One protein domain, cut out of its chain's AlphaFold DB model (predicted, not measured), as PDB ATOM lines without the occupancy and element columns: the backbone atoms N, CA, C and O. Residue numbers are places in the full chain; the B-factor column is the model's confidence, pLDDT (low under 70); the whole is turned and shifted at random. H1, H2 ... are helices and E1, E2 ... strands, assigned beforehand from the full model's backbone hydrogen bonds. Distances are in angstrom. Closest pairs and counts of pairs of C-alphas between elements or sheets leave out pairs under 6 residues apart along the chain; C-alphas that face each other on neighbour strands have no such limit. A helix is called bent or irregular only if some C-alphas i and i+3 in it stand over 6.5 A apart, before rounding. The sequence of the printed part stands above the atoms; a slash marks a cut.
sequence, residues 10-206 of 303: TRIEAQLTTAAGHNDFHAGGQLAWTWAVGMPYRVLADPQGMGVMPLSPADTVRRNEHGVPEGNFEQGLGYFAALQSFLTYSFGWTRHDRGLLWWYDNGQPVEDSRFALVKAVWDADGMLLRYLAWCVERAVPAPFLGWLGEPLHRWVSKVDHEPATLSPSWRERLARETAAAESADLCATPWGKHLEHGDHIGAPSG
ATOM      1  N   THR A  10     103.964-176.005 312.183       80.06
ATOM      2  CA  THR A  10     103.504-177.098 311.318       80.06
ATOM      3  C   THR A  10     104.628-177.534 310.381       80.06
ATOM      4  O   THR A  10     105.295-176.703 309.761       80.06
ATOM      5  N   ARG A  11     104.844-178.846 310.252       81.69
ATOM      6  CA  ARG A  11     105.806-179.409 309.295       81.69
ATOM      7  C   ARG A  11     105.125-179.732 307.973       81.69
ATOM      8  O   ARG A  11     104.003-180.226 307.979       81.69
ATOM      9  N   ILE A  12     105.800-179.471 306.856       75.25
ATOM     10  CA  ILE A  12     105.251-179.745 305.519       75.25
ATOM     11  C   ILE A  12     105.916-180.933 304.841       75.25
ATOM     12  O   ILE A  12     107.142-181.019 304.780       75.25
ATOM     13  N   GLU A  13     105.071-181.823 304.313       61.25
ATOM     14  CA  GLU A  13     105.466-183.111 303.736       61.25
ATOM     15  C   GLU A  13     106.185-183.023 302.391       61.25
ATOM     16  O   GLU A  13     106.903-183.949 302.017       61.25
ATOM     17  N   ALA A  14     105.990-181.932 301.654       58.81
ATOM     18  CA  ALA A  14     106.468-181.802 300.288       58.81
ATOM     19  C   ALA A  14     107.116-180.440 300.030       58.81
ATOM     20  O   ALA A  14     106.649-179.400 300.500       58.81
ATOM     21  N   GLN A  15     108.160-180.469 299.201       67.12
ATOM     22  CA  GLN A  15     108.673-179.315 298.475       67.12
ATOM     23  C   GLN A  15     107.542-178.694 297.631       67.12
ATOM     24  O   GLN A  15     106.719-179.413 297.060       67.12
ATOM     25  N   LEU A  16     107.517-177.365 297.486       56.72
ATOM     26  CA  LEU A  16     106.758-176.740 296.397       56.72
ATOM     27  C   LEU A  16     107.341-177.253 295.068       56.72
ATOM     28  O   LEU A  16     108.513-177.038 294.774       56.72
ATOM     29  N   THR A  17     106.528-178.006 294.332       48.56
ATOM     30  CA  THR A  17     106.869-178.839 293.168       48.56
ATOM     31  C   THR A  17     107.916-178.270 292.203       48.56
ATOM     32  O   THR A  17     107.839-177.122 291.775       48.56
ATOM     33  N   THR A  18     108.824-179.170 291.816       43.97
ATOM     34  CA  THR A  18     109.617-179.296 290.577       43.97
ATOM     35  C   THR A  18     109.223-178.406 289.387       43.97
ATOM     36  O   THR A  18     108.693-178.868 288.381       43.97
ATOM     37  N   ALA A  19     109.578-177.126 289.437       41.94
ATOM     38  CA  ALA A  19     109.765-176.316 288.238       41.94
ATOM     39  C   ALA A  19     110.751-175.178 288.521       41.94
ATOM     40  O   ALA A  19     110.350-174.041 288.736       41.94
ATOM     41  N   ALA A  20     112.050-175.473 288.523       43.56
ATOM     42  CA  ALA A  20     113.067-174.442 288.325       43.56
ATOM     43  C   ALA A  20     114.336-175.076 287.753       43.56
ATOM     44  O   ALA A  20     115.208-175.546 288.480       43.56
ATOM     45  N   GLY A  21     114.421-175.105 286.423       48.75
ATOM     46  CA  GLY A  21     115.724-175.007 285.783       48.75
ATOM     47  C   GLY A  21     116.248-173.588 286.009       48.75
ATOM     48  O   GLY A  21     115.506-172.635 285.793       48.75
ATOM     49  N   HIS A  22     117.514-173.474 286.414       58.16
ATOM     50  CA  HIS A  22     118.247-172.234 286.718       58.16
ATOM     51  C   HIS A  22     117.892-171.512 288.037       58.16
ATOM     52  O   HIS A  22     116.796-171.636 288.574       58.16
ATOM     53  N   ASN A  23     118.895-170.791 288.564       62.34
ATOM     54  CA  ASN A  23     118.901-170.065 289.841       62.34
ATOM     55  C   ASN A  23     117.641-169.204 290.040       62.34
ATOM     56  O   ASN A  23     117.344-168.337 289.218       62.34
ATOM     57  N   ASP A  24     116.939-169.410 291.159       69.81
ATOM     58  CA  ASP A  24     115.776-168.624 291.565       69.81
ATOM     59  C   ASP A  24     116.200-167.543 292.574       69.81
ATOM     60  O   ASP A  24     116.421-167.779 293.768       69.81
ATOM     61  N   PHE A  25     116.293-166.305 292.091       63.47
ATOM     62  CA  PHE A  25     116.631-165.142 292.914       63.47
ATOM     63  C   PHE A  25     115.641-164.881 294.058       63.47
ATOM     64  O   PHE A  25     116.011-164.261 295.063       63.47
ATOM     65  N   HIS A  26     114.395-165.346 293.940       69.19
ATOM     66  CA  HIS A  26     113.396-165.222 294.998       69.19
ATOM     67  C   HIS A  26     113.605-166.240 296.120       69.19
ATOM     68  O   HIS A  26     113.205-165.964 297.251       69.19
ATOM     69  N   ALA A  27     114.266-167.364 295.836       65.88
ATOM     70  CA  ALA A  27     114.668-168.360 296.826       65.88
ATOM     71  C   ALA A  27     116.104-168.156 297.338       65.88
ATOM     72  O   ALA A  27     116.496-168.779 298.324       65.88
ATOM     73  N   GLY A  28     116.893-167.295 296.684       68.06
ATOM     74  CA  GLY A  28     118.298-167.078 297.027       68.06
ATOM     75  C   GLY A  28     119.169-168.268 296.636       68.06
ATOM     76  O   GLY A  28     120.030-168.671 297.406       68.06
ATOM     77  N   GLY A  29     118.904-168.868 295.480       74.06
ATOM     78  CA  GLY A  29     119.623-170.044 295.000       74.06
ATOM     79  C   GLY A  29     118.736-170.892 294.101       74.06
ATOM     80  O   GLY A  29     117.651-170.475 293.701       74.06
ATOM     81  N   GLN A  30     119.178-172.096 293.757       73.75
ATOM     82  CA  GLN A  30     118.301-173.032 293.061       73.75
ATOM     83  C   GLN A  30     117.141-173.403 293.985       73.75
ATOM     84  O   GLN A  30     117.366-173.886 295.095       73.75
ATOM     85  N   LEU A  31     115.900-173.192 293.528       72.94
ATOM     86  CA  LEU A  31     114.703-173.390 294.353       72.94
ATOM     87  C   LEU A  31     114.663-174.793 294.972       72.94
ATOM     88  O   LEU A  31     114.320-174.936 296.140       72.94
ATOM     89  N   ALA A  32     115.083-175.818 294.228       70.50
ATOM     90  CA  ALA A  32     115.164-177.188 294.729       70.50
ATOM     91  C   ALA A  32     116.033-177.342 295.989       70.50
ATOM     92  O   ALA A  32     115.836-178.275 296.759       70.50
ATOM     93  N   TRP A  33     116.970-176.426 296.224       77.12
ATOM     94  CA  TRP A  33     117.985-176.531 297.268       77.12
ATOM     95  C   TRP A  33     117.800-175.503 298.387       77.12
ATOM     96  O   TRP A  33     118.178-175.774 299.522       77.12
ATOM     97  N   THR A  34     117.203-174.339 298.104       78.81
ATOM     98  CA  THR A  34     117.113-173.223 299.069       78.81
ATOM     99  C   THR A  34     115.688-172.805 299.426       78.81
ATOM    100  O   THR A  34     115.502-171.853 300.186       78.81
ATOM    101  N   TRP A  35     114.660-173.518 298.946       84.44
ATOM    102  CA  TRP A  35     113.243-173.166 299.150       84.44
ATOM    103  C   TRP A  35     112.852-172.883 300.612       84.44
ATOM    104  O   TRP A  35     111.965-172.067 300.871       84.44
ATOM    105  N   ALA A  36     113.500-173.545 301.575       88.50
ATOM    106  CA  ALA A  36     113.184-173.426 302.995       88.50
ATOM    107  C   ALA A  36     113.921-172.274 303.706       88.50
ATOM    108  O   ALA A  36     113.575-171.953 304.842       88.50
ATOM    109  N   VAL A  37     114.893-171.605 303.066       88.00
ATOM    110  CA  VAL A  37     115.742-170.570 303.699       88.00
ATOM    111  C   VAL A  37     114.927-169.410 304.280       88.00
ATOM    112  O   VAL A  37     115.260-168.878 305.337       88.00
ATOM    113  N   GLY A  38     113.824-169.029 303.632       88.25
ATOM    114  CA  GLY A  38     112.947-167.961 304.120       88.25
ATOM    115  C   GLY A  38     112.053-168.354 305.304       88.25
ATOM    116  O   GLY A  38     111.556-167.481 306.017       88.25
ATOM    117  N   MET A  39     111.826-169.650 305.531       91.06
ATOM    118  CA  MET A  39     110.834-170.131 306.501       91.06
ATOM    119  C   MET A  39     111.151-169.751 307.953       91.06
ATOM    120  O   MET A  39     110.263-169.183 308.593       91.06
ATOM    121  N   PRO A  40     112.389-169.928 308.467       93.25
ATOM    122  CA  PRO A  40     112.726-169.538 309.836       93.25
ATOM    123  C   PRO A  40     112.382-168.078 310.154       93.25
ATOM    124  O   PRO A  40     111.849-167.768 311.219       93.25
ATOM    125  N   TYR A  41     112.643-167.172 309.209       92.81
ATOM    126  CA  TYR A  41     112.378-165.745 309.377       92.81
ATOM    127  C   TYR A  41     110.881-165.434 309.402       92.81
ATOM    128  O   TYR A  41     110.439-164.646 310.236       92.81
ATOM    129  N   ARG A  42     110.088-166.092 308.545       90.00
ATOM    130  CA  ARG A  42     108.620-165.956 308.546       90.00
ATOM    131  C   ARG A  42     108.015-166.406 309.872       90.00
ATOM    132  O   ARG A  42     107.200-165.680 310.428       90.00
ATOM    133  N   VAL A  43     108.462-167.547 310.404       90.94
ATOM    134  CA  VAL A  43     107.993-168.056 311.706       90.94
ATOM    135  C   VAL A  43     108.334-167.085 312.841       90.94
ATOM    136  O   VAL A  43     107.526-166.869 313.739       90.94
ATOM    137  N   LEU A  44     109.508-166.451 312.808       90.44
ATOM    138  CA  LEU A  44     109.879-165.454 313.819       90.44
ATOM    139  C   LEU A  44     109.123-164.131 313.680       90.44
ATOM    140  O   LEU A  44     108.916-163.450 314.685       90.44
ATOM    141  N   ALA A  45     108.748-163.752 312.458       88.56
ATOM    142  CA  ALA A  45     107.978-162.543 312.187       88.56
ATOM    143  C   ALA A  45     106.493-162.693 312.561       88.56
ATOM    144  O   ALA A  45     105.876-161.701 312.946       88.56
ATOM    145  N   ASP A  46     105.950-163.914 312.506       84.62
ATOM    146  CA  ASP A  46     104.588-164.242 312.938       84.62
ATOM    147  C   ASP A  46     104.549-165.466 313.883       84.62
ATOM    148  O   ASP A  46     104.179-166.568 313.476       84.62
ATOM    149  N   PRO A  47     104.909-165.289 315.171       72.88
ATOM    150  CA  PRO A  47     104.920-166.372 316.160       72.88
ATOM    151  C   PRO A  47     103.539-166.943 316.515       72.88
ATOM    152  O   PRO A  47     103.446-167.992 317.157       72.88
ATOM    153  N   GLN A  48     102.468-166.203 316.207       73.62
ATOM    154  CA  GLN A  48     101.088-166.607 316.494       73.62
ATOM    155  C   GLN A  48     100.433-167.304 315.297       73.62
ATOM    156  O   GLN A  48      99.453-168.023 315.483       73.62
ATOM    157  N   GLY A  49     100.975-167.116 314.095       71.06
ATOM    158  CA  GLY A  49     100.588-167.853 312.904       71.06
ATOM    159  C   GLY A  49     100.989-169.328 312.961       71.06
ATOM    160  O   GLY A  49     101.840-169.750 313.747       71.06
ATOM    161  N   MET A  50     100.379-170.128 312.083       69.19
ATOM    162  CA  MET A  50     100.820-171.503 311.836       69.19
ATOM    163  C   MET A  50     102.124-171.462 311.037       69.19
ATOM    164  O   MET A  50     102.121-171.478 309.805       69.19
ATOM    165  N   GLY A  51     103.241-171.337 311.750       80.00
ATOM    166  CA  GLY A  51     104.566-171.277 311.155       80.00
ATOM    167  C   GLY A  51     104.885-172.575 310.422       80.00
ATOM    168  O   GLY A  51     104.813-173.647 311.011       80.00
ATOM    169  N   VAL A  52     105.240-172.494 309.143       87.69
ATOM    170  CA  VAL A  52     105.573-173.672 308.334       87.69
ATOM    171  C   VAL A  52     107.079-173.904 308.339       87.69
ATOM    172  O   VAL A  52     107.836-172.974 308.070       87.69
ATOM    173  N   MET A  53     107.501-175.142 308.599       90.75
ATOM    174  CA  MET A  53     108.904-175.569 308.557       90.75
ATOM    175  C   MET A  53     109.075-176.862 307.742       90.75
ATOM    176  O   MET A  53     108.146-177.675 307.687       90.75
ATOM    177  N   PRO A  54     110.250-177.097 307.125       87.75
ATOM    178  CA  PRO A  54     110.526-178.348 306.425       87.75
ATOM    179  C   PRO A  54     110.388-179.555 307.365       87.75
ATOM    180  O   PRO A  54     110.758-179.477 308.545       87.75
ATOM    181  N   LEU A  55     109.871-180.672 306.842       86.81
ATOM    182  CA  LEU A  55     109.957-181.965 307.523       86.81
ATOM    183  C   LEU A  55     111.410-182.344 307.806       86.81
ATOM    184  O   LEU A  55     112.302-182.035 307.009       86.81
ATOM    185  N   SER A  56     111.604-183.070 308.910       87.75
ATOM    186  CA  SER A  56     112.877-183.717 309.208       87.75
ATOM    187  C   SER A  56     113.249-184.672 308.072       87.75
ATOM    188  O   SER A  56     112.401-185.458 307.640       87.75
ATOM    189  N   PRO A  57     114.510-184.676 307.614       82.75
ATOM    190  CA  PRO A  57     114.972-185.629 306.615       82.75
ATOM    191  C   PRO A  57     114.754-187.082 307.064       82.75
ATOM    192  O   PRO A  57     114.396-187.922 306.241       82.75
ATOM    193  N   ALA A  58     114.864-187.363 308.369       77.50
ATOM    194  CA  ALA A  58     114.604-188.686 308.942       77.50
ATOM    195  C   ALA A  58     113.152-189.164 308.752       77.50
ATOM    196  O   ALA A  58     112.932-190.357 308.555       77.50
ATOM    197  N   ASP A  59     112.182-188.245 308.739       71.06
ATOM    198  CA  ASP A  59     110.755-188.558 308.563       71.06
ATOM    199  C   ASP A  59     110.360-188.692 307.083       71.06
ATOM    200  O   ASP A  59     109.269-189.155 306.751       71.06
ATOM    201  N   THR A  60     111.243-188.268 306.176       67.12
ATOM    202  CA  THR A  60     110.973-188.227 304.730       67.12
ATOM    203  C   THR A  60     111.519-189.437 303.983       67.12
ATOM    204  O   THR A  60     111.195-189.626 302.811       67.12
ATOM    205  N   VAL A  61     112.320-190.274 304.650       68.50
ATOM    206  CA  VAL A  61     112.828-191.521 304.076       68.50
ATOM    207  C   VAL A  61     111.674-192.507 303.942       68.50
ATOM    208  O   VAL A  61     111.213-193.098 304.921       68.50
ATOM    209  N   ARG A  62     111.210-192.711 302.710       68.75
ATOM    210  CA  ARG A  62     110.301-193.812 302.382       68.75
ATOM    211  C   ARG A  62     111.130-195.020 301.982       68.75
ATOM    212  O   ARG A  62     112.280-194.883 301.590       68.75
ATOM    213  N   ARG A  63     110.576-196.224 302.102       67.50
ATOM    214  CA  ARG A  63     111.167-197.407 301.468       67.50
ATOM    215  C   ARG A  63     110.358-197.723 300.226       67.50
ATOM    216  O   ARG A  63     109.129-197.749 300.304       67.50
ATOM    217  N   ASN A  64     111.033-197.948 299.109       71.56
ATOM    218  CA  ASN A  64     110.369-198.431 297.909       71.56
ATOM    219  C   ASN A  64     109.921-199.890 298.069       71.56
ATOM    220  O   ASN A  64     110.155-200.534 299.098       71.56
ATOM    221  N   GLU A  65     109.280-200.428 297.035       74.00
ATOM    222  CA  GLU A  65     108.780-201.808 297.005       74.00
ATOM    223  C   GLU A  65     109.872-202.877 297.193       74.00
ATOM    224  O   GLU A  65     109.577-204.003 297.590       74.00
ATOM    225  N   HIS A  66     111.143-202.518 296.989       73.38
ATOM    226  CA  HIS A  66     112.305-203.377 297.222       73.38
ATOM    227  C   HIS A  66     112.944-203.173 298.604       73.38
ATOM    228  O   HIS A  66     113.997-203.741 298.895       73.38
ATOM    229  N   GLY A  67     112.328-202.366 299.472       67.25
ATOM    230  CA  GLY A  67     112.842-202.063 300.803       67.25
ATOM    231  C   GLY A  67     114.042-201.109 300.805       67.25
ATOM    232  O   GLY A  67     114.634-200.908 301.869       67.25
ATOM    233  N   VAL A  68     114.396-200.516 299.661       66.69
ATOM    234  CA  VAL A  68     115.491-199.547 299.545       66.69
ATOM    235  C   VAL A  68     114.988-198.186 300.032       66.69
ATOM    236  O   VAL A  68     113.916-197.755 299.601       66.69
ATOM    237  N   PRO A  69     115.712-197.521 300.948       62.88
ATOM    238  CA  PRO A  69     115.448-196.133 301.296       62.88
ATOM    239  C   PRO A  69     115.454-195.235 300.051       62.88
ATOM    240  O   PRO A  69     116.428-195.196 299.307       62.88
ATOM    241  N   GLU A  70     114.348-194.538 299.829       63.72
ATOM    242  CA  GLU A  70     114.189-193.442 298.883       63.72
ATOM    243  C   GLU A  70     113.852-192.199 299.706       63.72
ATOM    244  O   GLU A  70     112.689-191.873 299.970       63.72
ATOM    245  N   GLY A  71     114.895-191.539 300.207       63.44
ATOM    246  CA  GLY A  71     114.772-190.190 300.737       63.44
ATOM    247  C   GLY A  71     114.753-189.160 299.609       63.44
ATOM    248  O   GLY A  71     115.371-189.334 298.561       63.44
ATOM    249  N   ASN A  72     114.051-188.052 299.829       76.50
ATOM    250  CA  ASN A  72     114.105-186.917 298.918       76.50
ATOM    251  C   ASN A  72     115.392-186.118 299.212       76.50
ATOM    252  O   ASN A  72     115.513-185.471 300.258       76.50
ATOM    253  N   PHE A  73     116.383-186.207 298.320       80.44
ATOM    254  CA  PHE A  73     117.683-185.561 298.500       80.44
ATOM    255  C   PHE A  73     117.535-184.044 298.683       80.44
ATOM    256  O   PHE A  73     118.165-183.472 299.580       80.44
ATOM    257  N   GLU A  74     116.678-183.428 297.875       80.69
ATOM    258  CA  GLU A  74     116.347-182.006 297.832       80.69
ATOM    259  C   GLU A  74     115.645-181.548 299.116       80.69
ATOM    260  O   GLU A  74     115.921-180.461 299.626       80.69
ATOM    261  N   GLN A  75     114.797-182.397 299.702       83.19
ATOM    262  CA  GLN A  75     114.177-182.149 301.005       83.19
ATOM    263  C   GLN A  75     115.232-182.090 302.113       83.19
ATOM    264  O   GLN A  75     115.255-181.136 302.894       83.19
ATOM    265  N   GLY A  76     116.126-183.085 302.160       86.69
ATOM    266  CA  GLY A  76     117.238-183.107 303.110       86.69
ATOM    267  C   GLY A  76     118.149-181.892 302.953       86.69
ATOM    268  O   GLY A  76     118.516-181.247 303.934       86.69
ATOM    269  N   LEU A  77     118.455-181.542 301.705       86.62
ATOM    270  CA  LEU A  77     119.284-180.392 301.380       86.62
ATOM    271  C   LEU A  77     118.632-179.073 301.809       86.62
ATOM    272  O   LEU A  77     119.243-178.312 302.554       86.62
ATOM    273  N   GLY A  78     117.378-178.833 301.421       86.88
ATOM    274  CA  GLY A  78     116.636-177.632 301.804       86.88
ATOM    275  C   GLY A  78     116.491-177.480 303.316       86.88
ATOM    276  O   GLY A  78     116.617-176.371 303.839       86.88
ATOM    277  N   TYR A  79     116.301-178.587 304.038       91.38
ATOM    278  CA  TYR A  79     116.240-178.598 305.498       91.38
ATOM    279  C   TYR A  79     117.550-178.113 306.145       91.38
ATOM    280  O   TYR A  79     117.521-177.219 307.000       91.38
ATOM    281  N   PHE A  80     118.698-178.666 305.734       92.12
ATOM    282  CA  PHE A  80     119.995-178.282 306.299       92.12
ATOM    283  C   PHE A  80     120.488-176.926 305.781       92.12
ATOM    284  O   PHE A  80     121.045-176.161 306.565       92.12
ATOM    285  N   ALA A  81     120.216-176.569 304.524       89.94
ATOM    286  CA  ALA A  81     120.513-175.241 303.986       89.94
ATOM    287  C   ALA A  81     119.733-174.148 304.733       89.94
ATOM    288  O   ALA A  81     120.285-173.093 305.042       89.94
ATOM    289  N   ALA A  82     118.472-174.407 305.105       92.50
ATOM    290  CA  ALA A  82     117.701-173.489 305.940       92.50
ATOM    291  C   ALA A  82     118.325-173.308 307.333       92.50
ATOM    292  O   ALA A  82     118.431-172.171 307.795       92.50
ATOM    293  N   LEU A  83     118.775-174.393 307.982       95.38
ATOM    294  CA  LEU A  83     119.502-174.317 309.257       95.38
ATOM    295  C   LEU A  83     120.792-173.509 309.109       95.38
ATOM    296  O   LEU A  83     120.996-172.538 309.835       95.38
ATOM    297  N   GLN A  84     121.645-173.896 308.160       93.19
ATOM    298  CA  GLN A  84     122.949-173.282 307.932       93.19
ATOM    299  C   GLN A  84     122.791-171.792 307.622       93.19
ATOM    300  O   GLN A  84     123.366-170.971 308.325       93.19
ATOM    301  N   SER A  85     121.919-171.428 306.673       91.81
ATOM    302  CA  SER A  85     121.624-170.030 306.335       91.81
ATOM    303  C   SER A  85     121.114-169.248 307.545       91.81
ATOM    304  O   SER A  85     121.499-168.096 307.754       91.81
ATOM    305  N   PHE A  86     120.239-169.846 308.356       95.69
ATOM    306  CA  PHE A  86     119.694-169.179 309.529       95.69
ATOM    307  C   PHE A  86     120.770-168.918 310.594       95.69
ATOM    308  O   PHE A  86     120.847-167.802 311.118       95.69
ATOM    309  N   LEU A  87     121.641-169.892 310.874       96.50
ATOM    310  CA  LEU A  87     122.782-169.720 311.779       96.50
ATOM    311  C   LEU A  87     123.778-168.682 311.239       96.50
ATOM    312  O   LEU A  87     124.157-167.759 311.963       96.50
ATOM    313  N   THR A  88     124.121-168.765 309.952       94.06
ATOM    314  CA  THR A  88     125.052-167.844 309.295       94.06
ATOM    315  C   THR A  88     124.523-166.419 309.333       94.06
ATOM    316  O   THR A  88     125.148-165.542 309.921       94.06
ATOM    317  N   TYR A  89     123.342-166.160 308.774       95.12
ATOM    318  CA  TYR A  89     122.895-164.787 308.562       95.12
ATOM    319  C   TYR A  89     122.106-164.210 309.736       95.12
ATOM    320  O   TYR A  89     122.236-163.020 309.997       95.12
ATOM    321  N   SER A  90     121.327-164.998 310.489       96.94
ATOM    322  CA  SER A  90     120.579-164.450 311.635       96.94
ATOM    323  C   SER A  90     121.471-164.242 312.859       96.94
ATOM    324  O   SER A  90     121.420-163.184 313.495       96.94
ATOM    325  N   PHE A  91     122.292-165.237 313.213       97.31
ATOM    326  CA  PHE A  91     123.230-165.113 314.332       97.31
ATOM    327  C   PHE A  91     124.541-164.426 313.933       97.31
ATOM    328  O   PHE A  91     125.252-163.931 314.811       97.31
ATOM    329  N   GLY A  92     124.847-164.332 312.636       94.94
ATOM    330  CA  GLY A  92     126.127-163.811 312.163       94.94
ATOM    331  C   GLY A  92     127.272-164.746 312.543       94.94
ATOM    332  O   GLY A  92     128.310-164.253 312.970       94.94
ATOM    333  N   TRP A  93     127.054-166.062 312.542       93.81
ATOM    334  CA  TRP A  93     128.064-167.042 312.943       93.81
ATOM    335  C   TRP A  93     128.916-167.472 311.755       93.81
ATOM    336  O   TRP A  93     128.390-167.822 310.703       93.81
ATOM    337  N   THR A  94     130.231-167.486 311.958       89.81
ATOM    338  CA  THR A  94     131.205-168.116 311.048       89.81
ATOM    339  C   THR A  94     131.630-169.502 311.540       89.81
ATOM    340  O   THR A  94     132.146-170.305 310.773       89.81
ATOM    341  N   ARG A  95     131.382-169.807 312.821       90.06
ATOM    342  CA  ARG A  95     131.713-171.072 313.488       90.06
ATOM    343  C   ARG A  95     130.468-171.679 314.121       90.06
ATOM    344  O   ARG A  95     130.211-171.532 315.320       90.06
ATOM    345  N   HIS A  96     129.662-172.343 313.288       93.56
ATOM    346  CA  HIS A  96     128.438-173.025 313.725       93.56
ATOM    347  C   HIS A  96     128.722-174.096 314.781       93.56
ATOM    348  O   HIS A  96     127.959-174.224 315.736       93.56
ATOM    349  N   ASP A  97     129.840-174.813 314.642       93.38
ATOM    350  CA  ASP A  97     130.326-175.789 315.615       93.38
ATOM    351  C   ASP A  97     130.432-175.178 317.019       93.38
ATOM    352  O   ASP A  97     129.867-175.707 317.975       93.38
ATOM    353  N   ARG A  98     131.077-174.015 317.144       93.31
ATOM    354  CA  ARG A  98     131.268-173.346 318.438       93.31
ATOM    355  C   ARG A  98     129.978-172.785 319.016       93.31
ATOM    356  O   ARG A  98     129.700-173.004 320.195       93.31
ATOM    357  N   GLY A  99     129.182-172.108 318.187       95.75
ATOM    358  CA  GLY A  99     127.908-171.540 318.625       95.75
ATOM    359  C   GLY A  99     126.956-172.614 319.159       95.75
ATOM    360  O   GLY A  99     126.331-172.429 320.205       95.75
ATOM    361  N   LEU A 100     126.896-173.767 318.484       97.69
ATOM    362  CA  LEU A 100     126.063-174.898 318.890       97.69
ATOM    363  C   LEU A 100     126.637-175.665 320.091       97.69
ATOM    364  O   LEU A 100     125.861-176.025 320.977       97.69
ATOM    365  N   LEU A 101     127.958-175.876 320.174       97.19
ATOM    366  CA  LEU A 101     128.597-176.458 321.366       97.19
ATOM    367  C   LEU A 101     128.298-175.621 322.609       97.19
ATOM    368  O   LEU A 101     127.794-176.153 323.597       97.19
ATOM    369  N   TRP A 102     128.511-174.304 322.527       97.25
ATOM    370  CA  TRP A 102     128.172-173.385 323.611       97.25
ATOM    371  C   TRP A 102     126.696-173.497 323.999       97.25
ATOM    372  O   TRP A 102     126.376-173.552 325.187       97.25
ATOM    373  N   TRP A 103     125.792-173.553 323.017       98.12
ATOM    374  CA  TRP A 103     124.357-173.634 323.279       98.12
ATOM    375  C   TRP A 103     123.981-174.918 324.026       98.12
ATOM    376  O   TRP A 103     123.254-174.847 325.020       98.12
ATOM    377  N   TYR A 104     124.515-176.074 323.618       98.12
ATOM    378  CA  TYR A 104     124.318-177.332 324.343       98.12
ATOM    379  C   TYR A 104     124.934-177.297 325.750       98.12
ATOM    380  O   TYR A 104     124.264-177.690 326.706       98.12
ATOM    381  N   ASP A 105     126.162-176.793 325.895       97.50
ATOM    382  CA  ASP A 105     126.869-176.724 327.183       97.50
ATOM    383  C   ASP A 105     126.188-175.790 328.193       97.50
ATOM    384  O   ASP A 105     126.296-175.990 329.403       97.50
ATOM    385  N   ASN A 106     125.440-174.794 327.713       97.31
ATOM    386  CA  ASN A 106     124.700-173.846 328.550       97.31
ATOM    387  C   ASN A 106     123.237-174.261 328.782       97.31
ATOM    388  O   ASN A 106     122.416-173.434 329.177       97.31
ATOM    389  N   GLY A 107     122.895-175.532 328.549       97.44
ATOM    390  CA  GLY A 107     121.559-176.061 328.832       97.44
ATOM    391  C   GLY A 107     120.495-175.642 327.818       97.44
ATOM    392  O   GLY A 107     119.312-175.646 328.149       97.44
ATOM    393  N   GLN A 108     120.903-175.302 326.591       97.38
ATOM    394  CA  GLN A 108     120.022-174.966 325.471       97.38
ATOM    395  C   GLN A 108     119.057-173.803 325.774       97.38
ATOM    396  O   GLN A 108     117.838-173.980 325.676       97.38
ATOM    397  N   PRO A 109     119.568-172.610 326.143       95.88
ATOM    398  CA  PRO A 109     118.731-171.456 326.475       95.88
ATOM    399  C   PRO A 109     117.774-171.098 325.327       95.88
ATOM    400  O   PRO A 109     118.155-171.164 324.157       95.88
ATOM    401  N   VAL A 110     116.540-170.698 325.659       95.19
ATOM    402  CA  VAL A 110     115.449-170.392 324.701       95.19
ATOM    403  C   VAL A 110     114.810-169.014 324.922       95.19
ATOM    404  O   VAL A 110     113.730-168.723 324.411       95.19
ATOM    405  N   GLU A 111     115.455-168.141 325.696       92.19
ATOM    406  CA  GLU A 111     114.976-166.774 325.940       92.19
ATOM    407  C   GLU A 111     115.037-165.905 324.675       92.19
ATOM    408  O   GLU A 111     114.279-164.943 324.545       92.19
ATOM    409  N   ASP A 112     115.942-166.236 323.751       93.06
ATOM    410  CA  ASP A 112     115.963-165.699 322.392       93.06
ATOM    411  C   ASP A 112     115.072-166.576 321.506       93.06
ATOM    412  O   ASP A 112     115.279-167.789 321.414       93.06
ATOM    413  N   SER A 113     114.089-165.973 320.832       93.19
ATOM    414  CA  SER A 113     113.141-166.701 319.979       93.19
ATOM    415  C   SER A 113     113.825-167.479 318.856       93.19
ATOM    416  O   SER A 113     113.311-168.508 318.425       93.19
ATOM    417  N   ARG A 114     115.018-167.055 318.421       95.44
ATOM    418  CA  ARG A 114     115.810-167.798 317.436       95.44
ATOM    419  C   ARG A 114     116.319-169.114 318.008       95.44
ATOM    420  O   ARG A 114     116.260-170.120 317.317       95.44
ATOM    421  N   PHE A 115     116.761-169.138 319.267       96.94
ATOM    422  CA  PHE A 115     117.124-170.395 319.925       96.94
ATOM    423  C   PHE A 115     115.903-171.247 320.265       96.94
ATOM    424  O   PHE A 115     115.970-172.468 320.144       96.94
ATOM    425  N   ALA A 116     114.775-170.627 320.627       94.31
ATOM    426  CA  ALA A 116     113.514-171.352 320.782       94.31
ATOM    427  C   ALA A 116     113.114-172.065 319.478       94.31
ATOM    428  O   ALA A 116     112.728-173.232 319.515       94.31
ATOM    429  N   LEU A 117     113.281-171.401 318.328       94.69
ATOM    430  CA  LEU A 117     113.089-172.004 317.010       94.69
ATOM    431  C   LEU A 117     114.104-173.118 316.741       94.69
ATOM    432  O   LEU A 117     113.706-174.199 316.317       94.69
ATOM    433  N   VAL A 118     115.392-172.884 317.033       96.75
ATOM    434  CA  VAL A 118     116.443-173.903 316.884       96.75
ATOM    435  C   VAL A 118     116.069-175.180 317.637       96.75
ATOM    436  O   VAL A 118     116.111-176.275 317.073       96.75
ATOM    437  N   LYS A 119     115.605-175.023 318.881       95.81
ATOM    438  CA  LYS A 119     115.154-176.127 319.723       95.81
ATOM    439  C   LYS A 119     113.911-176.828 319.171       95.81
ATOM    440  O   LYS A 119     113.872-178.050 319.102       95.81
ATOM    441  N   ALA A 120     112.890-176.060 318.805       93.19
ATOM    442  CA  ALA A 120     111.601-176.600 318.376       93.19
ATOM    443  C   ALA A 120     111.668-177.306 317.014       93.19
ATOM    444  O   ALA A 120     110.855-178.187 316.738       93.19
ATOM    445  N   VAL A 121     112.613-176.901 316.161       93.00
ATOM    446  CA  VAL A 121     112.705-177.395 314.789       93.00
ATOM    447  C   VAL A 121     113.800-178.444 314.643       93.00
ATOM    448  O   VAL A 121     113.490-179.580 314.310       93.00
ATOM    449  N   TRP A 122     115.058-178.086 314.883       95.44
ATOM    450  CA  TRP A 122     116.188-178.946 314.518       95.44
ATOM    451  C   TRP A 122     116.709-179.793 315.683       95.44
ATOM    452  O   TRP A 122     117.263-180.866 315.474       95.44
ATOM    453  N   ASP A 123     116.569-179.337 316.931       95.56
ATOM    454  CA  ASP A 123     116.928-180.168 318.093       95.56
ATOM    455  C   ASP A 123     115.859-181.236 318.366       95.56
ATOM    456  O   ASP A 123     116.184-182.357 318.746       95.56
ATOM    457  N   ALA A 124     114.582-180.895 318.149       92.94
ATOM    458  CA  ALA A 124     113.434-181.745 318.461       92.94
ATOM    459  C   ALA A 124     113.418-183.084 317.705       92.94
ATOM    460  O   ALA A 124     112.916-184.071 318.236       92.94
ATOM    461  N   ASP A 125     113.961-183.121 316.489       90.50
ATOM    462  CA  ASP A 125     114.061-184.322 315.649       90.50
ATOM    463  C   ASP A 125     115.465-184.964 315.691       90.50
ATOM    464  O   ASP A 125     115.739-185.930 314.978       90.50
ATOM    465  N   GLY A 126     116.366-184.447 316.537       91.00
ATOM    466  CA  GLY A 126     117.738-184.932 316.689       91.00
ATOM    467  C   GLY A 126     118.687-184.558 315.544       91.00
ATOM    468  O   GLY A 126     119.872-184.899 315.606       91.00
ATOM    469  N   MET A 127     118.226-183.836 314.517       92.62
ATOM    470  CA  MET A 127     119.057-183.506 313.354       92.62
ATOM    471  C   MET A 127     120.113-182.440 313.663       92.62
ATOM    472  O   MET A 127     121.168-182.422 313.028       92.62
ATOM    473  N   LEU A 128     119.885-181.582 314.661       96.25
ATOM    474  CA  LEU A 128     120.838-180.544 315.058       96.25
ATOM    475  C   LEU A 128     122.148-181.122 315.600       96.25
ATOM    476  O   LEU A 128     123.215-180.584 315.310       96.25
ATOM    477  N   LEU A 129     122.090-182.223 316.355       95.44
ATOM    478  CA  LEU A 129     123.295-182.864 316.882       95.44
ATOM    479  C   LEU A 129     124.114-183.518 315.760       95.44
ATOM    480  O   LEU A 129     125.340-183.421 315.762       95.44
ATOM    481  N   ARG A 130     123.440-184.115 314.769       94.00
ATOM    482  CA  ARG A 130     124.079-184.641 313.552       94.00
ATOM    483  C   ARG A 130     124.728-183.536 312.732       94.00
ATOM    484  O   ARG A 130     125.867-183.678 312.305       94.00
ATOM    485  N   TYR A 131     124.026-182.418 312.565       94.75
ATOM    486  CA  TYR A 131     124.568-181.227 311.922       94.75
ATOM    487  C   TYR A 131     125.796-180.684 312.666       94.75
ATOM    488  O   TYR A 131     126.804-180.380 312.036       94.75
ATOM    489  N   LEU A 132     125.766-180.638 314.002       95.69
ATOM    490  CA  LEU A 132     126.926-180.247 314.804       95.69
ATOM    491  C   LEU A 132     128.115-181.204 314.609       95.69
ATOM    492  O   LEU A 132     129.242-180.737 314.451       95.69
ATOM    493  N   ALA A 133     127.887-182.521 314.598       94.06
ATOM    494  CA  ALA A 133     128.945-183.498 314.334       94.06
ATOM    495  C   ALA A 133     129.592-183.266 312.957       94.06
ATOM    496  O   ALA A 133     130.819-183.200 312.865       94.06
ATOM    497  N   TRP A 134     128.776-183.024 311.927       92.12
ATOM    498  CA  TRP A 134     129.251-182.645 310.596       92.12
ATOM    499  C   TRP A 134     130.065-181.339 310.609       92.12
ATOM    500  O   TRP A 134     131.157-181.296 310.044       92.12
ATOM    501  N   CYS A 135     129.603-180.293 311.308       90.94
ATOM    502  CA  CYS A 135     130.356-179.040 311.426       90.94
ATOM    503  C   CYS A 135     131.727-179.247 312.082       90.94
ATOM    504  O   CYS A 135     132.710-178.687 311.615       90.94
ATOM    505  N   VAL A 136     131.804-180.041 313.153       90.31
ATOM    506  CA  VAL A 136     133.060-180.308 313.873       90.31
ATOM    507  C   VAL A 136     134.047-181.095 313.012       90.31
ATOM    508  O   VAL A 136     135.235-180.778 313.011       90.31
ATOM    509  N   GLU A 137     133.569-182.089 312.264       86.56
ATOM    510  CA  GLU A 137     134.394-182.866 311.331       86.56
ATOM    511  C   GLU A 137     134.979-181.981 310.219       86.56
ATOM    512  O   GLU A 137     136.142-182.135 309.843       86.56
ATOM    513  N   ARG A 138     134.190-181.020 309.722       78.44
ATOM    514  CA  ARG A 138     134.559-180.132 308.606       78.44
ATOM    515  C   ARG A 138     135.177-178.797 309.027       78.44
ATOM    516  O   ARG A 138     135.635-178.057 308.165       78.44
ATOM    517  N   ALA A 139     135.258-178.505 310.326       69.38
ATOM    518  CA  ALA A 139     135.882-177.286 310.850       69.38
ATOM    519  C   ALA A 139     137.409-177.234 310.632       69.38
ATOM    520  O   ALA A 139     138.023-176.192 310.862       69.38
ATOM    521  N   VAL A 140     138.034-178.338 310.204       54.44
ATOM    522  CA  VAL A 140     139.464-178.394 309.876       54.44
ATOM    523  C   VAL A 140     139.651-178.113 308.379       54.44
ATOM    524  O   VAL A 140     139.166-178.892 307.557       54.44
ATOM    525  N   PRO A 141     140.370-177.046 307.982       51.97
ATOM    526  CA  PRO A 141     140.592-176.749 306.573       51.97
ATOM    527  C   PRO A 141     141.402-177.869 305.921       51.97
ATOM    528  O   PRO A 141     142.496-178.202 306.386       51.97
ATOM    529  N   ALA A 142     140.921-178.410 304.802       46.78
ATOM    530  CA  ALA A 142     141.789-179.164 303.911       46.78
ATOM    531  C   ALA A 142     142.826-178.181 303.322       46.78
ATOM    532  O   ALA A 142     142.434-177.218 302.658       46.78
ATOM    533  N   PRO A 143     144.141-178.388 303.521       41.84
ATOM    534  CA  PRO A 143     145.179-177.411 303.163       41.84
ATOM    535  C   PRO A 143     145.311-177.120 301.655       41.84
ATOM    536  O   PRO A 143     146.103-176.264 301.276       41.84
ATOM    537  N   PHE A 144     144.551-177.803 300.790       41.16
ATOM    538  CA  PHE A 144     144.654-177.701 299.329       41.16
ATOM    539  C   PHE A 144     143.453-177.026 298.635       41.16
ATOM    540  O   PHE A 144     143.565-176.646 297.474       41.16
ATOM    541  N   LEU A 145     142.329-176.824 299.333       43.06
ATOM    542  CA  LEU A 145     141.127-176.128 298.836       43.06
ATOM    543  C   LEU A 145     140.912-174.854 299.660       43.06
ATOM    544  O   LEU A 145     139.888-174.671 300.308       43.06
ATOM    545  N   GLY A 146     141.953-174.024 299.732       39.31
ATOM    546  CA  GLY A 146     142.007-172.889 300.646       39.31
ATOM    547  C   GLY A 146     140.760-172.012 300.580       39.31
ATOM    548  O   GLY A 146     140.453-171.520 299.508       39.31
ATOM    549  N   TRP A 147     140.104-171.820 301.731       48.16
ATOM    550  CA  TRP A 147     139.319-170.655 302.192       48.16
ATOM    551  C   TRP A 147     138.314-169.970 301.239       48.16
ATOM    552  O   TRP A 147     137.741-168.938 301.593       48.16
ATOM    553  N   LEU A 148     138.064-170.535 300.064       40.59
ATOM    554  CA  LEU A 148     137.135-170.062 299.052       40.59
ATOM    555  C   LEU A 148     135.757-170.643 299.373       40.59
ATOM    556  O   LEU A 148     135.447-171.753 298.961       40.59
ATOM    557  N   GLY A 149     134.940-169.901 300.117       50.22
ATOM    558  CA  GLY A 149     133.490-170.072 300.009       50.22
ATOM    559  C   GLY A 149     132.651-169.670 301.206       50.22
ATOM    560  O   GLY A 149     131.498-169.316 301.001       50.22
ATOM    561  N   GLU A 150     133.206-169.597 302.422       68.50
ATOM    562  CA  GLU A 150     132.366-169.267 303.581       68.50
ATOM    563  C   GLU A 150     131.662-167.907 303.399       68.50
ATOM    564  O   GLU A 150     132.338-166.873 303.260       68.50
ATOM    565  N   PRO A 151     130.313-167.872 303.422       72.75
ATOM    566  CA  PRO A 151     129.546-166.754 302.878       72.75
ATOM    567  C   PRO A 151     129.843-165.390 303.510       72.75
ATOM    568  O   PRO A 151     129.601-164.355 302.888       72.75
ATOM    569  N   LEU A 152     130.359-165.368 304.744       81.56
ATOM    570  CA  LEU A 152     130.614-164.151 305.516       81.56
ATOM    571  C   LEU A 152     132.078-163.685 305.525       81.56
ATOM    572  O   LEU A 152     132.350-162.578 305.998       81.56
ATOM    573  N   HIS A 153     133.024-164.473 305.004       78.38
ATOM    574  CA  HIS A 153     134.460-164.184 305.147       78.38
ATOM    575  C   HIS A 153     134.898-162.839 304.564       78.38
ATOM    576  O   HIS A 153     135.828-162.220 305.069       78.38
ATOM    577  N   ARG A 154     134.200-162.327 303.548       78.06
ATOM    578  CA  ARG A 154     134.493-161.008 302.958       78.06
ATOM    579  C   ARG A 154     134.230-159.817 303.894       78.06
ATOM    580  O   ARG A 154     134.725-158.730 303.617       78.06
ATOM    581  N   TRP A 155     133.451-159.989 304.966       84.50
ATOM    582  CA  TRP A 155     133.132-158.908 305.918       84.50
ATOM    583  C   TRP A 155     133.682-159.127 307.320       84.50
ATOM    584  O   TRP A 155     133.596-158.220 308.149       84.50
ATOM    585  N   VAL A 156     134.194-160.318 307.614       86.19
ATOM    586  CA  VAL A 156     134.673-160.624 308.953       86.19
ATOM    587  C   VAL A 156     136.046-159.989 309.184       86.19
ATOM    588  O   VAL A 156     136.979-160.170 308.406       86.19
ATOM    589  N   SER A 157     136.187-159.237 310.272       84.25
ATOM    590  CA  SER A 157     137.448-158.578 310.633       84.25
ATOM    591  C   SER A 157     138.495-159.558 311.172       84.25
ATOM    592  O   SER A 157     139.691-159.279 311.123       84.25
ATOM    593  N   LYS A 158     138.050-160.685 311.736       78.56
ATOM    594  CA  LYS A 158     138.899-161.741 312.290       78.56
ATOM    595  C   LYS A 158     138.195-163.085 312.154       78.56
ATOM    596  O   LYS A 158     137.093-163.238 312.672       78.56
ATOM    597  N   VAL A 159     138.846-164.043 311.504       72.12
ATOM    598  CA  VAL A 159     138.368-165.426 311.433       72.12
ATOM    599  C   VAL A 159     139.066-166.243 312.512       72.12
ATOM    600  O   VAL A 159     140.281-166.138 312.686       72.12
ATOM    601  N   ASP A 160     138.302-167.050 313.242       77.38
ATOM    602  CA  ASP A 160     138.861-168.080 314.107       77.38
ATOM    603  C   ASP A 160     138.991-169.396 313.330       77.38
ATOM    604  O   ASP A 160     137.996-170.006 312.926       77.38
ATOM    605  N   HIS A 161     140.232-169.828 313.137       75.75
ATOM    606  CA  HIS A 161     140.585-171.050 312.416       75.75
ATOM    607  C   HIS A 161     140.864-172.239 313.341       75.75
ATOM    608  O   HIS A 161     141.068-173.353 312.866       75.75
ATOM    609  N   GLU A 162     140.882-172.024 314.657       81.88
ATOM    610  CA  GLU A 162     141.265-173.058 315.607       81.88
ATOM    611  C   GLU A 162     140.125-174.070 315.772       81.88
ATOM    612  O   GLU A 162     138.965-173.670 315.993       81.88
ATOM    613  N   PRO A 163     140.412-175.383 315.706       83.44
ATOM    614  CA  PRO A 163     139.429-176.414 316.005       83.44
ATOM    615  C   PRO A 163     138.758-176.170 317.361       83.44
ATOM    616  O   PRO A 163     139.378-175.670 318.300       83.44
ATOM    617  N   ALA A 164     137.474-176.509 317.480       85.75
ATOM    618  CA  ALA A 164     136.793-176.404 318.764       85.75
ATOM    619  C   ALA A 164     137.435-177.350 319.795       85.75
ATOM    620  O   ALA A 164     137.695-178.522 319.516       85.75
ATOM    621  N   THR A 165     137.665-176.859 321.013       89.38
ATOM    622  CA  THR A 165     138.165-177.693 322.111       89.38
ATOM    623  C   THR A 165     137.047-178.598 322.621       89.38
ATOM    624  O   THR A 165     136.114-178.133 323.270       89.38
ATOM    625  N   LEU A 166     137.156-179.901 322.361       94.25
ATOM    626  CA  LEU A 166     136.146-180.884 322.761       94.25
ATOM    627  C   LEU A 166     136.550-181.642 324.029       94.25
ATOM    628  O   LEU A 166     137.623-182.264 324.097       94.25
ATOM    629  N   SER A 167     135.639-181.674 325.004       95.25
ATOM    630  CA  SER A 167     135.728-182.592 326.142       95.25
ATOM    631  C   SER A 167     135.671-184.058 325.667       95.25
ATOM    632  O   SER A 167     135.193-184.335 324.562       95.25
ATOM    633  N   PRO A 168     136.135-185.027 326.478       96.69
ATOM    634  CA  PRO A 168     136.029-186.444 326.127       96.69
ATOM    635  C   PRO A 168     134.587-186.890 325.841       96.69
ATOM    636  O   PRO A 168     134.351-187.590 324.860       96.69
ATOM    637  N   SER A 169     133.618-186.421 326.636       95.69
ATOM    638  CA  SER A 169     132.199-186.745 326.442       95.69
ATOM    639  C   SER A 169     131.646-186.185 325.133       95.69
ATOM    640  O   SER A 169     130.862-186.858 324.464       95.69
ATOM    641  N   TRP A 170     132.079-184.986 324.727       96.94
ATOM    642  CA  TRP A 170     131.713-184.424 323.430       96.94
ATOM    643  C   TRP A 170     132.277-185.233 322.275       96.94
ATOM    644  O   TRP A 170     131.531-185.560 321.357       96.94
ATOM    645  N   ARG A 171     133.558-185.613 322.330       95.69
ATOM    646  CA  ARG A 171     134.167-186.445 321.279       95.69
ATOM    647  C   ARG A 171     133.419-187.758 321.104       95.69
ATOM    648  O   ARG A 171     133.096-188.125 319.984       95.69
ATOM    649  N   GLU A 172     133.104-188.426 322.208       96.62
ATOM    650  CA  GLU A 172     132.365-189.686 322.185       96.62
ATOM    651  C   GLU A 172     130.948-189.506 321.618       96.62
ATOM    652  O   GLU A 172     130.492-190.295 320.791       96.62
ATOM    653  N   ARG A 173     130.254-188.438 322.029       96.12
ATOM    654  CA  ARG A 173     128.902-188.127 321.553       96.12
ATOM    655  C   ARG A 173     128.873-187.824 320.057       96.12
ATOM    656  O   ARG A 173     128.028-188.379 319.368       96.12
ATOM    657  N   LEU A 174     129.779-186.981 319.564       95.25
ATOM    658  CA  LEU A 174     129.826-186.616 318.146       95.25
ATOM    659  C   LEU A 174     130.297-187.788 317.277       95.25
ATOM    660  O   LEU A 174     129.720-188.013 316.222       95.25
ATOM    661  N   ALA A 175     131.248-188.600 317.754       93.38
ATOM    662  CA  ALA A 175     131.685-189.805 317.045       93.38
ATOM    663  C   ALA A 175     130.541-190.811 316.830       93.38
ATOM    664  O   ALA A 175     130.472-191.444 315.779       93.38
ATOM    665  N   ARG A 176     129.614-190.939 317.793       93.56
ATOM    666  CA  ARG A 176     128.410-191.766 317.612       93.56
ATOM    667  C   ARG A 176     127.501-191.245 316.508       93.56
ATOM    668  O   ARG A 176     126.974-192.054 315.754       93.56
ATOM    669  N   GLU A 177     127.318-189.931 316.406       92.94
ATOM    670  CA  GLU A 177     126.505-189.353 315.333       92.94
ATOM    671  C   GLU A 177     127.161-189.535 313.965       92.94
ATOM    672  O   GLU A 177     126.470-189.901 313.018       92.94
ATOM    673  N   THR A 178     128.482-189.359 313.864       90.00
ATOM    674  CA  THR A 178     129.226-189.630 312.624       90.00
ATOM    675  C   THR A 178     129.075-191.096 312.205       90.00
ATOM    676  O   THR A 178     128.656-191.369 311.085       90.00
ATOM    677  N   ALA A 179     129.292-192.049 313.118       89.56
ATOM    678  CA  ALA A 179     129.120-193.477 312.824       89.56
ATOM    679  C   ALA A 179     127.662-193.843 312.466       89.56
ATOM    680  O   ALA A 179     127.403-194.684 311.601       89.56
ATOM    681  N   ALA A 180     126.681-193.202 313.108       86.00
ATOM    682  CA  ALA A 180     125.275-193.376 312.756       86.00
ATOM    683  C   ALA A 180     124.958-192.811 311.362       86.00
ATOM    684  O   ALA A 180     124.123-193.376 310.658       86.00
ATOM    685  N   ALA A 181     125.617-191.727 310.947       83.44
ATOM    686  CA  ALA A 181     125.443-191.144 309.623       83.44
ATOM    687  C   ALA A 181     126.053-192.012 308.510       83.44
ATOM    688  O   ALA A 181     125.443-192.129 307.453       83.44
ATOM    689  N   GLU A 182     127.181-192.686 308.758       80.38
ATOM    690  CA  GLU A 182     127.807-193.617 307.797       80.38
ATOM    691  C   GLU A 182     126.902-194.800 307.420       80.38
ATOM    692  O   GLU A 182     127.000-195.344 306.321       80.38
ATOM    693  N   SER A 183     126.017-195.204 308.332       72.44
ATOM    694  CA  SER A 183     125.052-196.290 308.121       72.44
ATOM    695  C   SER A 183     123.653-195.806 307.723       72.44
ATOM    696  O   SER A 183     122.777-196.626 307.434       72.44
ATOM    697  N   ALA A 184     123.431-194.490 307.708       72.81
ATOM    698  CA  ALA A 184     122.165-193.880 307.331       72.81
ATOM    699  C   ALA A 184     122.084-193.619 305.820       72.81
ATOM    700  O   ALA A 184     123.088-193.521 305.119       72.81
ATOM    701  N   ASP A 185     120.857-193.461 305.318       76.06
ATOM    702  CA  ASP A 185     120.632-192.919 303.978       76.06
ATOM    703  C   ASP A 185     121.220-191.500 303.911       76.06
ATOM    704  O   ASP A 185     120.857-190.643 304.722       76.06
ATOM    705  N   LEU A 186     122.100-191.237 302.937       74.88
ATOM    706  CA  LEU A 186     122.687-189.913 302.698       74.88
ATOM    707  C   LEU A 186     121.610-188.831 302.530       74.88
ATOM    708  O   LEU A 186     121.844-187.664 302.841       74.88
ATOM    709  N   CYS A 187     120.400-189.198 302.104       75.44
ATOM    710  CA  CYS A 187     119.275-188.278 302.015       75.44
ATOM    711  C   CYS A 187     118.855-187.701 303.375       75.44
ATOM    712  O   CYS A 187     118.363-186.573 303.413       75.44
ATOM    713  N   ALA A 188     119.095-188.435 304.464       81.06
ATOM    714  CA  ALA A 188     118.685-188.105 305.826       81.06
ATOM    715  C   ALA A 188     119.798-187.490 306.694       81.06
ATOM    716  O   ALA A 188     119.618-187.322 307.902       81.06
ATOM    717  N   THR A 189     120.959-187.176 306.115       87.50
ATOM    718  CA  THR A 189     122.106-186.635 306.856       87.50
ATOM    719  C   THR A 189     122.654-185.370 306.186       87.50
ATOM    720  O   THR A 189     122.362-185.127 305.012       87.50
ATOM    721  N   PRO A 190     123.434-184.543 306.905       88.31
ATOM    722  CA  PRO A 190     124.130-183.409 306.295       88.31
ATOM    723  C   PRO A 190     125.337-183.830 305.432       88.31
ATOM    724  O   PRO A 190     125.849-183.014 304.668       88.31
ATOM    725  N   TRP A 191     125.806-185.083 305.513       87.50
ATOM    726  CA  TRP A 191     126.920-185.564 304.689       87.50
ATOM    727  C   TRP A 191     126.476-185.790 303.240       87.50
ATOM    728  O   TRP A 191     125.396-186.311 302.973       87.50
ATOM    729  N   GLY A 192     127.331-185.406 302.285       79.94
ATOM    730  CA  GLY A 192     127.059-185.562 300.849       79.94
ATOM    731  C   GLY A 192     126.061-184.547 300.281       79.94
ATOM    732  O   GLY A 192     125.569-184.726 299.171       79.94
ATOM    733  N   LYS A 193     125.751-183.490 301.039       78.88
ATOM    734  CA  LYS A 193     124.781-182.452 300.677       78.88
ATOM    735  C   LYS A 193     125.392-181.206 300.040       78.88
ATOM    736  O   LYS A 193     124.654-180.258 299.828       78.88
ATOM    737  N   HIS A 194     126.694-181.180 299.753       76.50
ATOM    738  CA  HIS A 194     127.356-179.981 299.213       76.50
ATOM    739  C   HIS A 194     127.125-178.732 300.097       76.50
ATOM    740  O   HIS A 194     127.057-177.604 299.627       76.50
ATOM    741  N   LEU A 195     126.963-178.933 301.412       77.81
ATOM    742  CA  LEU A 195     126.863-177.850 302.404       77.81
ATOM    743  C   LEU A 195     128.241-177.253 302.723       77.81
ATOM    744  O   LEU A 195     128.349-176.213 303.381       77.81
ATOM    745  N   GLU A 196     129.294-177.947 302.293       72.81
ATOM    746  CA  GLU A 196     130.678-177.518 302.363       72.81
ATOM    747  C   GLU A 196     130.835-176.117 301.775       72.81
ATOM    748  O   GLU A 196     130.267-175.804 300.735       72.81
ATOM    749  N   HIS A 197     131.598-175.268 302.463       65.94
ATOM    750  CA  HIS A 197     131.858-173.886 302.058       65.94
ATOM    751  C   HIS A 197     130.599-173.019 301.883       65.94
ATOM    752  O   HIS A 197     130.694-171.909 301.384       65.94
ATOM    753  N   GLY A 198     129.417-173.485 302.302       68.12
ATOM    754  CA  GLY A 198     128.176-172.732 302.157       68.12
ATOM    755  C   GLY A 198     127.692-172.585 300.712       68.12
ATOM    756  O   GLY A 198     126.959-171.633 300.436       68.12
ATOM    757  N   ASP A 199     128.039-173.513 299.811       68.12
ATOM    758  CA  ASP A 199     127.714-173.444 298.373       68.12
ATOM    759  C   ASP A 199     126.224-173.153 298.101       68.12
ATOM    760  O   ASP A 199     125.874-172.363 297.223       68.12
ATOM    761  N   HIS A 200     125.324-173.734 298.898       75.94
ATOM    762  CA  HIS A 200     123.877-173.534 298.760       75.94
ATOM    763  C   HIS A 200     123.328-172.308 299.484       75.94
ATOM    764  O   HIS A 200     122.186-171.923 299.255       75.94
ATOM    765  N   ILE A 201     124.111-171.694 300.365       78.44
ATOM    766  CA  ILE A 201     123.672-170.554 301.166       78.44
ATOM    767  C   ILE A 201     124.433-169.274 300.827       78.44
ATOM    768  O   ILE A 201     124.266-168.299 301.540       78.44
ATOM    769  N   GLY A 202     125.243-169.241 299.765       76.81
ATOM    770  CA  GLY A 202     126.027-168.063 299.375       76.81
ATOM    771  C   GLY A 202     125.211-166.915 298.767       76.81
ATOM    772  O   GLY A 202     125.658-165.766 298.763       76.81
ATOM    773  N   ALA A 203     123.996-167.166 298.268       78.25
ATOM    774  CA  ALA A 203     123.290-166.129 297.517       78.25
ATOM    775  C   ALA A 203     122.929-164.888 298.350       78.25
ATOM    776  O   ALA A 203     123.085-163.790 297.816       78.25
ATOM    777  N   PRO A 204     122.495-164.969 299.629       85.69
ATOM    778  CA  PRO A 204     122.293-163.781 300.458       85.69
ATOM    779  C   PRO A 204     123.527-162.878 300.581       85.69
ATOM    780  O   PRO A 204     123.372-161.659 300.688       85.69
ATOM    781  N   SER A 205     124.742-163.438 300.532       81.75
ATOM    782  CA  SER A 205     126.005-162.682 300.524       81.75
ATOM    783  C   SER A 205     126.489-162.277 299.127       81.75
ATOM    784  O   SER A 205     127.606-161.768 298.983       81.75
ATOM    785  N   GLY A 206     125.657-162.480 298.109       72.62
ATOM    786  CA  GLY A 206     125.958-162.134 296.726       72.62
ATOM    787  C   GLY A 206     126.853-163.144 296.005       72.62
ATOM    788  O   GLY A 206     127.325-162.881 294.901       72.62
TER     789      GLY A 206
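Overview. This is residues 10 to 206 of the 303 residues of an uncharacterized protein of Microbacterium esteraromaticum (UniProt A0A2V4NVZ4). What shape do these atoms make? The model is a rounded helical body with the long helix H4 through its middle: a small sheet of two strands, E1 and E2, lies at one side with H2 next to E2, and H7 and H8, crossed, make the side away from the sheet. H1 and H3 pack on H4, H6 packs on H2, H5 packs on H7, and long stretches with no named element run round the outside. What is it made of? The printed part has 197 residues, under half of them in named elements, in the order E1 H1 H2 E2 H3 H4 H5 H6 H7 H8; the class is mostly helix, and the sheet, of order E1, E2, is parallel. It is compact, with a radius of gyration of the C-alphas of 16.6 A and spans of 43 by 40 by 38 A.

Along the chain. Where are the strands? E1 is residues 10 to 12, beginning at C-alpha 10 at (103.504, -177.098, 311.318), and E2 is residues 51 to 54, 10.4 A long. Where are the helices? H4, residues 73 to 91, runs 26.4 A from C-alpha 73 at (117.683, -185.561, 298.500); it is neither bent nor irregular, but only just, since C-alphas 88 and 91 are 6.0 A apart. The short helices are H1, residues 31 to 34, H2, residues 39 to 45, and H3, residues 57 to 60. H5 is residues 96 to 105, H6 residues 113 to 123, H7 residues 127 to 138 at 16.6 A, and H8 residues 168 to 182 at 21.3 A, ending at C-alpha 182 at (127.807, -193.617, 307.797).

Arrangement. How is the sheet joined? E1 and E2 are parallel at 38 degrees, with N 10 and O 51 at 2.8 A and N 53 and O 10 at 2.9 A, within hydrogen-bond range. With H1 and H2 between them they make a strand-helix-strand unit, two parallel neighbour strands joined through helices. The closest C-alphas of H2 and E2, Val 43 and Gly 51, are 4.7 A apart. What touches H4, the hub? H1 touches its residues 74 to 82 alone, closest at the C-alphas of Trp 33 and Gly 78, 4.9 A, and H3 its residues 75 to 79 alone, closest at Pro 57 and Gly 76, also 4.9 A between C-alphas. H2 and H5 only just touch it, each with 3 pairs of C-alphas within 8 A. What lies farther out? H6 touches H2 at a shallow tilt of 31 degrees, opposite ways, with the closest C-alphas, Leu 44 and Ser 113, 7.1 A apart. H7 touches H5 with residues 132 to 136 alone, closest at the C-alphas of Asp 97 and Cys 135, 5.3 A; H8 touches H7 about perpendicular, at 80 degrees, closest at the C-alphas of Ala 133 and Leu 174, 5.0 A. How do the helix backbones stand? Each O i to N i+4 pair is within hydrogen-bond range in H2, H4, H5, H7 and H8, and 6 of 7 are in H6, while H1 and H3 are too short for such a pair.

Size, cuts and confidence. How large is it? The two C-alphas farthest apart, those of Glu 65 and Ser 157, are 53.6 A apart. Which links are long, and is there a cut? The links E1 to H1, H3 to H4 and H7 to H8, the last of 29 residues, are long, and the printed part has no cut. Where is confidence low? The mean pLDDT of the printed part is 81.2, and 41 residues are under 70, among them residues 13 to 28 and 139 to 150.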